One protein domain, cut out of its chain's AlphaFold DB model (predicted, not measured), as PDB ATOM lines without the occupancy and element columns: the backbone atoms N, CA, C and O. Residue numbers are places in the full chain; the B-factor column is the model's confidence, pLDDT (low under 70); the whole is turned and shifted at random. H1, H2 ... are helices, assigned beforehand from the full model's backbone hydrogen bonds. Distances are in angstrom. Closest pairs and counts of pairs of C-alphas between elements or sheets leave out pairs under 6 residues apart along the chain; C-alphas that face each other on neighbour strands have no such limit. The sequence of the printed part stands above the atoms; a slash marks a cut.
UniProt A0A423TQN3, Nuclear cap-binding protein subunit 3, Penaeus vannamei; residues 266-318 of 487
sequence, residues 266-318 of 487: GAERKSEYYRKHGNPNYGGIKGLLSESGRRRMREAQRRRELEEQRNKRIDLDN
ATOM      1  N   GLY A 266       4.010  38.402 -20.073       79.56
ATOM      2  CA  GLY A 266       2.838  37.619 -19.696       79.56
ATOM      3  C   GLY A 266       3.146  36.212 -19.172       79.56
ATOM      4  O   GLY A 266       2.190  35.478 -18.913       79.56
ATOM      5  N   ALA A 267       4.415  35.851 -18.924       83.38
ATOM      6  CA  ALA A 267       4.793  34.614 -18.220       83.38
ATOM      7  C   ALA A 267       4.055  34.459 -16.882       83.38
ATOM      8  O   ALA A 267       3.675  33.363 -16.481       83.38
ATOM      9  N   GLU A 268       3.743  35.582 -16.237       81.69
ATOM     10  CA  GLU A 268       2.909  35.638 -15.043       81.69
ATOM     11  C   GLU A 268       1.566  34.899 -15.190       81.69
ATOM     12  O   GLU A 268       1.124  34.248 -14.251       81.69
ATOM     13  N   ARG A 269       0.930  34.944 -16.373       81.31
ATOM     14  CA  ARG A 269      -0.356  34.266 -16.632       81.31
ATOM     15  C   ARG A 269      -0.249  32.747 -16.526       81.31
ATOM     16  O   ARG A 269      -1.254  32.096 -16.256       81.31
ATOM     17  N   LYS A 270       0.935  32.211 -16.821       83.81
ATOM     18  CA  LYS A 270       1.235  30.776 -16.849       83.81
ATOM     19  C   LYS A 270       1.920  30.309 -15.563       83.81
ATOM     20  O   LYS A 270       2.116  29.110 -15.408       83.81
ATOM     21  N   SER A 271       2.289  31.233 -14.673       85.56
ATOM     22  CA  SER A 271       2.998  30.906 -13.440       85.56
ATOM     23  C   SER A 271       2.050  30.281 -12.420       85.56
ATOM     24  O   SER A 271       1.115  30.912 -11.913       85.56
ATOM     25  N   GLU A 272       2.334  29.031 -12.083       85.44
ATOM     26  CA  GLU A 272       1.733  28.299 -10.978       85.44
ATOM     27  C   GLU A 272       2.092  28.933  -9.634       85.44
ATOM     28  O   GLU A 272       1.256  28.993  -8.726       85.44
ATOM     29  N   TYR A 273       3.308  29.473  -9.516       84.38
ATOM     30  CA  TYR A 273       3.756  30.157  -8.308       84.38
ATOM     31  C   TYR A 273       2.872  31.368  -7.987       84.38
ATOM     32  O   TYR A 273       2.334  31.464  -6.881       84.38
ATOM     33  N   TYR A 274       2.644  32.272  -8.948       84.81
ATOM     34  CA  TYR A 274       1.777  33.435  -8.713       84.81
ATOM     35  C   TYR A 274       0.312  33.048  -8.524       84.81
ATOM     36  O   TYR A 274      -0.399  33.719  -7.776       84.81
ATOM     37  N   ARG A 275      -0.141  31.938  -9.115       85.44
ATOM     38  CA  ARG A 275      -1.485  31.411  -8.857       85.44
ATOM     39  C   ARG A 275      -1.665  31.016  -7.387       85.44
ATOM     40  O   ARG A 275      -2.698  31.345  -6.807       85.44
ATOM     41  N   LYS A 276      -0.656  30.375  -6.782       86.06
ATOM     42  CA  LYS A 276      -0.668  29.901  -5.385       86.06
ATOM     43  C   LYS A 276      -0.361  31.003  -4.363       86.06
ATOM     44  O   LYS A 276      -1.048  31.123  -3.348       86.06
ATOM     45  N   HIS A 277       0.667  31.809  -4.618       82.19
ATOM     46  CA  HIS A 277       1.200  32.773  -3.648       82.19
ATOM     47  C   HIS A 277       0.776  34.220  -3.909       82.19
ATOM     48  O   HIS A 277       0.856  35.042  -2.999       82.19
ATOM     49  N   GLY A 278       0.232  34.502  -5.093       83.44
ATOM     50  CA  GLY A 278      -0.223  35.822  -5.508       83.44
ATOM     51  C   GLY A 278       0.875  36.616  -6.196       83.44
ATOM     52  O   GLY A 278       2.062  36.430  -5.927       83.44
ATOM     53  N   ASN A 279       0.490  37.504  -7.116       81.69
ATOM     54  CA  ASN A 279       1.464  38.326  -7.825       81.69
ATOM     55  C   ASN A 279       1.763  39.620  -7.049       81.69
ATOM     56  O   ASN A 279       0.862  40.457  -6.899       81.69
ATOM     57  N   PRO A 280       3.024  39.862  -6.645       80.12
ATOM     58  CA  PRO A 280       3.428  41.125  -6.035       80.12
ATOM     59  C   PRO A 280       3.061  42.372  -6.854       80.12
ATOM     60  O   PRO A 280       2.697  43.389  -6.267       80.12
ATOM     61  N   ASN A 281       3.084  42.304  -8.191       74.62
ATOM     62  CA  ASN A 281       2.794  43.460  -9.051       74.62
ATOM     63  C   ASN A 281       1.329  43.915  -8.974       74.62
ATOM     64  O   ASN A 281       1.040  45.077  -9.262       74.62
ATOM     65  N   TYR A 282       0.411  43.030  -8.568       76.88
ATOM     66  CA  TYR A 282      -1.009  43.336  -8.367       76.88
ATOM     67  C   TYR A 282      -1.393  43.339  -6.882       76.88
ATOM     68  O   TYR A 282      -2.528  43.031  -6.537       76.88
ATOM     69  N   GLY A 283      -0.452  43.673  -5.992       76.06
ATOM     70  CA  GLY A 283      -0.721  43.760  -4.555       76.06
ATOM     71  C   GLY A 283      -0.875  42.401  -3.867       76.06
ATOM     72  O   GLY A 283      -1.531  42.317  -2.837       76.06
ATOM     73  N   GLY A 284      -0.300  41.334  -4.430       81.56
ATOM     74  CA  GLY A 284      -0.323  39.999  -3.827       81.56
ATOM     75  C   GLY A 284      -1.642  39.244  -4.005       81.56
ATOM     76  O   GLY A 284      -1.851  38.237  -3.332       81.56
ATOM     77  N   ILE A 285      -2.529  39.695  -4.901       81.19
ATOM     78  CA  ILE A 285      -3.785  38.988  -5.184       81.19
ATOM     79  C   ILE A 285      -3.467  37.586  -5.722       81.19
ATOM     80  O   ILE A 285      -2.702  37.437  -6.679       81.19
ATOM     81  N   LYS A 286      -4.049  36.568  -5.079       82.25
ATOM     82  CA  LYS A 286      -3.928  35.149  -5.436       82.25
ATOM     83  C   LYS A 286      -4.952  34.770  -6.508       82.25
ATOM     84  O   LYS A 286      -6.054  35.312  -6.531       82.25
ATOM     85  N   GLY A 287      -4.601  33.812  -7.364       77.25
ATOM     86  CA  GLY A 287      -5.475  33.307  -8.427       77.25
ATOM     87  C   GLY A 287      -5.360  34.034  -9.775       77.25
ATOM     88  O   GLY A 287      -4.511  34.898  -9.987       77.25
ATOM     89  N   LEU A 288      -6.208  33.636 -10.729       72.69
ATOM     90  CA  LEU A 288      -6.223  34.198 -12.081       72.69
ATOM     91  C   LEU A 288      -6.954  35.546 -12.086       72.69
ATOM     92  O   LEU A 288      -8.180  35.600 -12.027       72.69
ATOM     93  N   LEU A 289      -6.208  36.646 -12.196       71.56
ATOM     94  CA  LEU A 289      -6.810  37.966 -12.391       71.56
ATOM     95  C   LEU A 289      -7.432  38.069 -13.798       71.56
ATOM     96  O   LEU A 289      -6.773  37.735 -14.784       71.56
ATOM     97  N   SER A 290      -8.664  38.571 -13.914       78.06
ATOM     98  CA  SER A 290      -9.264  38.864 -15.225       78.06
ATOM     99  C   SER A 290      -8.485  39.969 -15.951       78.06
ATOM    100  O   SER A 290      -7.848  40.816 -15.315       78.06
ATOM    101  N   GLU A 291      -8.525  40.004 -17.287       75.31
ATOM    102  CA  GLU A 291      -7.845  41.067 -18.047       75.31
ATOM    103  C   GLU A 291      -8.352  42.466 -17.675       75.31
ATOM    104  O   GLU A 291      -7.546  43.385 -17.515       75.31
ATOM    105  N   SER A 292      -9.662  42.602 -17.435       77.31
ATOM    106  CA  SER A 292     -10.278  43.833 -16.926       77.31
ATOM    107  C   SER A 292      -9.728  44.224 -15.547       77.31
ATOM    108  O   SER A 292      -9.315  45.367 -15.341       77.31
ATOM    109  N   GLY A 293      -9.605  43.261 -14.623       79.00
ATOM    110  CA  GLY A 293      -9.009  43.488 -13.303       79.00
ATOM    111  C   GLY A 293      -7.551  43.951 -13.385       79.00
ATOM    112  O   GLY A 293      -7.160  44.896 -12.696       79.00
ATOM    113  N   ARG A 294      -6.754  43.355 -14.286       79.38
ATOM    114  CA  ARG A 294      -5.354  43.770 -14.504       79.38
ATOM    115  C   ARG A 294      -5.285  45.177 -15.077       79.38
ATOM    116  O   ARG A 294      -4.469  45.970 -14.616       79.38
ATOM    117  N   ARG A 295      -6.131  45.495 -16.063       81.19
ATOM    118  CA  ARG A 295      -6.197  46.828 -16.676       81.19
ATOM    119  C   ARG A 295      -6.507  47.895 -15.629       81.19
ATOM    120  O   ARG A 295      -5.745  48.850 -15.515       81.19
ATOM    121  N   ARG A 296      -7.532  47.674 -14.800       83.38
ATOM    122  CA  ARG A 296      -7.919  48.598 -13.724       83.38
ATOM    123  C   ARG A 296      -6.783  48.844 -12.729       83.38
ATOM    124  O   ARG A 296      -6.546  49.984 -12.344       83.38
ATOM    125  N   MET A 297      -6.054  47.799 -12.332       83.25
ATOM    126  CA  MET A 297      -4.912  47.931 -11.415       83.25
ATOM    127  C   MET A 297      -3.727  48.660 -12.054       83.25
ATOM    128  O   MET A 297      -3.106  49.497 -11.402       83.25
ATOM    129  N   ARG A 298      -3.435  48.390 -13.334       82.94
ATOM    130  CA  ARG A 298      -2.382  49.097 -14.079       82.94
ATOM    131  C   ARG A 298      -2.706  50.580 -14.242       82.94
ATOM    132  O   ARG A 298      -1.839  51.416 -14.010       82.94
ATOM    133  N   GLU A 299      -3.949  50.911 -14.576       85.38
ATOM    134  CA  GLU A 299      -4.419  52.297 -14.666       85.38
ATOM    135  C   GLU A 299      -4.389  52.992 -13.296       85.38
ATOM    136  O   GLU A 299      -3.946  54.135 -13.195       85.38
ATOM    137  N   ALA A 300      -4.774  52.295 -12.222       83.94
ATOM    138  CA  ALA A 300      -4.694  52.827 -10.864       83.94
ATOM    139  C   ALA A 300      -3.246  53.102 -10.418       83.94
ATOM    140  O   ALA A 300      -3.000  54.128  -9.785       83.94
ATOM    141  N   GLN A 301      -2.296  52.223 -10.758       82.31
ATOM    142  CA  GLN A 301      -0.861  52.438 -10.521       82.31
ATOM    143  C   GLN A 301      -0.351  53.653 -11.296       82.31
ATOM    144  O   GLN A 301       0.169  54.579 -10.680       82.31
ATOM    145  N   ARG A 302      -0.601  53.704 -12.610       84.00
ATOM    146  CA  ARG A 302      -0.198  54.831 -13.464       84.00
ATOM    147  C   ARG A 302      -0.751  56.159 -12.946       84.00
ATOM    148  O   ARG A 302      -0.047  57.161 -12.923       84.00
ATOM    149  N   ARG A 303      -2.007  56.170 -12.490       85.44
ATOM    150  CA  ARG A 303      -2.628  57.362 -11.899       85.44
ATOM    151  C   ARG A 303      -1.897  57.825 -10.638       85.44
ATOM    152  O   ARG A 303      -1.691  59.022 -10.483       85.44
ATOM    153  N   ARG A 304      -1.488  56.896  -9.765       83.62
ATOM    154  CA  ARG A 304      -0.700  57.215  -8.563       83.62
ATOM    155  C   ARG A 304       0.687  57.748  -8.914       83.62
ATOM    156  O   ARG A 304       1.107  58.729  -8.321       83.62
ATOM    157  N   GLU A 305       1.370  57.141  -9.882       84.75
ATOM    158  CA  GLU A 305       2.694  57.593 -10.331       84.75
ATOM    159  C   GLU A 305       2.639  59.004 -10.926       84.75
ATOM    160  O   GLU A 305       3.463  59.850 -10.582       84.75
ATOM    161  N   LEU A 306       1.638  59.291 -11.764       88.00
ATOM    162  CA  LEU A 306       1.411  60.634 -12.305       88.00
ATOM    163  C   LEU A 306       1.100  61.650 -11.200       88.00
ATOM    164  O   LEU A 306       1.596  62.774 -11.243       88.00
ATOM    165  N   GLU A 307       0.303  61.269 -10.202       82.44
ATOM    166  CA  GLU A 307      -0.004  62.122  -9.053       82.44
ATOM    167  C   GLU A 307       1.238  62.394  -8.192       82.44
ATOM    168  O   GLU A 307       1.467  63.533  -7.794       82.44
ATOM    169  N   GLU A 308       2.090  61.390  -7.977       82.50
ATOM    170  CA  GLU A 308       3.359  61.545  -7.266       82.50
ATOM    171  C   GLU A 308       4.342  62.430  -8.043       82.50
ATOM    172  O   GLU A 308       4.972  63.309  -7.459       82.50
ATOM    173  N   GLN A 309       4.455  62.253  -9.363       80.88
ATOM    174  CA  GLN A 309       5.272  63.125 -10.212       80.88
ATOM    175  C   GLN A 309       4.754  64.565 -10.210       80.88
ATOM    176  O   GLN A 309       5.550  65.503 -10.146       80.88
ATOM    177  N   ARG A 310       3.428  64.754 -10.242       79.12
ATOM    178  CA  ARG A 310       2.805  66.074 -10.123       79.12
ATOM    179  C   ARG A 310       3.120  66.705  -8.769       79.12
ATOM    180  O   ARG A 310       3.527  67.859  -8.738       79.12
ATOM    181  N   ASN A 311       2.986  65.954  -7.677       73.19
ATOM    182  CA  ASN A 311       3.313  66.445  -6.338       73.19
ATOM    183  C   ASN A 311       4.799  66.809  -6.224       73.19
ATOM    184  O   ASN A 311       5.103  67.903  -5.773       73.19
ATOM    185  N   LYS A 312       5.714  65.979  -6.747       75.50
ATOM    186  CA  LYS A 312       7.152  66.300  -6.795       75.50
ATOM    187  C   LYS A 312       7.444  67.578  -7.583       75.50
ATOM    188  O   LYS A 312       8.298  68.352  -7.171       75.50
ATOM    189  N   ARG A 313       6.750  67.820  -8.704       71.31
ATOM    190  CA  ARG A 313       6.872  69.086  -9.452       71.31
ATOM    191  C   ARG A 313       6.372  70.276  -8.632       71.31
ATOM    192  O   ARG A 313       7.074  71.273  -8.543       71.31
ATOM    193  N   ILE A 314       5.219  70.142  -7.977       64.75
ATOM    194  CA  ILE A 314       4.665  71.179  -7.090       64.75
ATOM    195  C   ILE A 314       5.625  71.484  -5.924       64.75
ATOM    196  O   ILE A 314       5.793  72.647  -5.562       64.75
ATOM    197  N   ASP A 315       6.284  70.465  -5.370       61.19
ATOM    198  CA  ASP A 315       7.254  70.615  -4.279       61.19
ATOM    199  C   ASP A 315       8.553  71.315  -4.736       61.19
ATOM    200  O   ASP A 315       9.149  72.068  -3.963       61.19
ATOM    201  N   LEU A 316       8.983  71.113  -5.990       60.84
ATOM    202  CA  LEU A 316      10.143  71.800  -6.581       60.84
ATOM    203  C   LEU A 316       9.856  73.277  -6.888       60.84
ATOM    204  O   LEU A 316      10.723  74.123  -6.668       60.84
ATOM    205  N   ASP A 317       8.641  73.591  -7.340       63.34
ATOM    206  CA  ASP A 317       8.230  74.956  -7.692       63.34
ATOM    207  C   ASP A 317       7.845  75.808  -6.464       63.34
ATOM    208  O   ASP A 317       7.708  77.029  -6.567       63.34
ATOM    209  N   ASN A 318       7.707  75.207  -5.273       62.62
ATOM    210  CA  ASN A 318       7.386  75.920  -4.035       62.62
ATOM    211  C   ASN A 318       8.241  75.461  -2.831       62.62
ATOM    212  O   ASN A 318       7.721  74.849  -1.893       62.62
TER     213      ASN A 318
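This is residues 266 to 318 of the 487 residues of the protein "Nuclear cap-binding protein subunit 3" of Penaeus vannamei (UniProt A0A423TQN3). One long helix, H3, runs out as an arm from a small head, which is made of the short helices H1 and H2 and the winding link of residues 278 to 290. The first part of H3 belongs to this head end, while residues 302 to 318, of which 302 to 317 belong to H3, stand free and stick out. The printed part has 53 residues with three named helices, in the order H1, H2, H3, and no named strand; the class is all helix. It is only just extended, close to loose, with a radius of gyration of the C-alphas of 15.2 A, and the C-alphas span 48 by 19 by 16 A, the arm making the length.

Find C-alpha 291 at (-7.845, 41.067, -18.047); from there H3, residues 291 to 317, runs 38.9 A to C-alpha 317 at (8.230, 74.956, -7.692). Go back to C-alpha 267 at (4.793, 34.614, -18.220), where H1, residues 267 to 270, begins; it is 5.4 A long. H2, residues 272 to 277, follows and is 8.6 A long.

H3 touches no helix: it is apart from H1 and apart from H2. H1 and H2 are close but not clearly touching; look at Glu 268 and Tyr 274, their closest C-alphas, 6.8 A apart. In H2 and H3 every O i to N i+4 pair is within hydrogen-bond range, and H1 is too short for such a pair.

The two C-alphas farthest apart are those of Glu 272 and Asn 318, 48.5 A. The printed part has no cut. The link from H1 to H2 is tight, and the link from H2 to H3, 13 residues, is long. The mean pLDDT of the printed part is 79.2, and residues 314 to 318 are under 70.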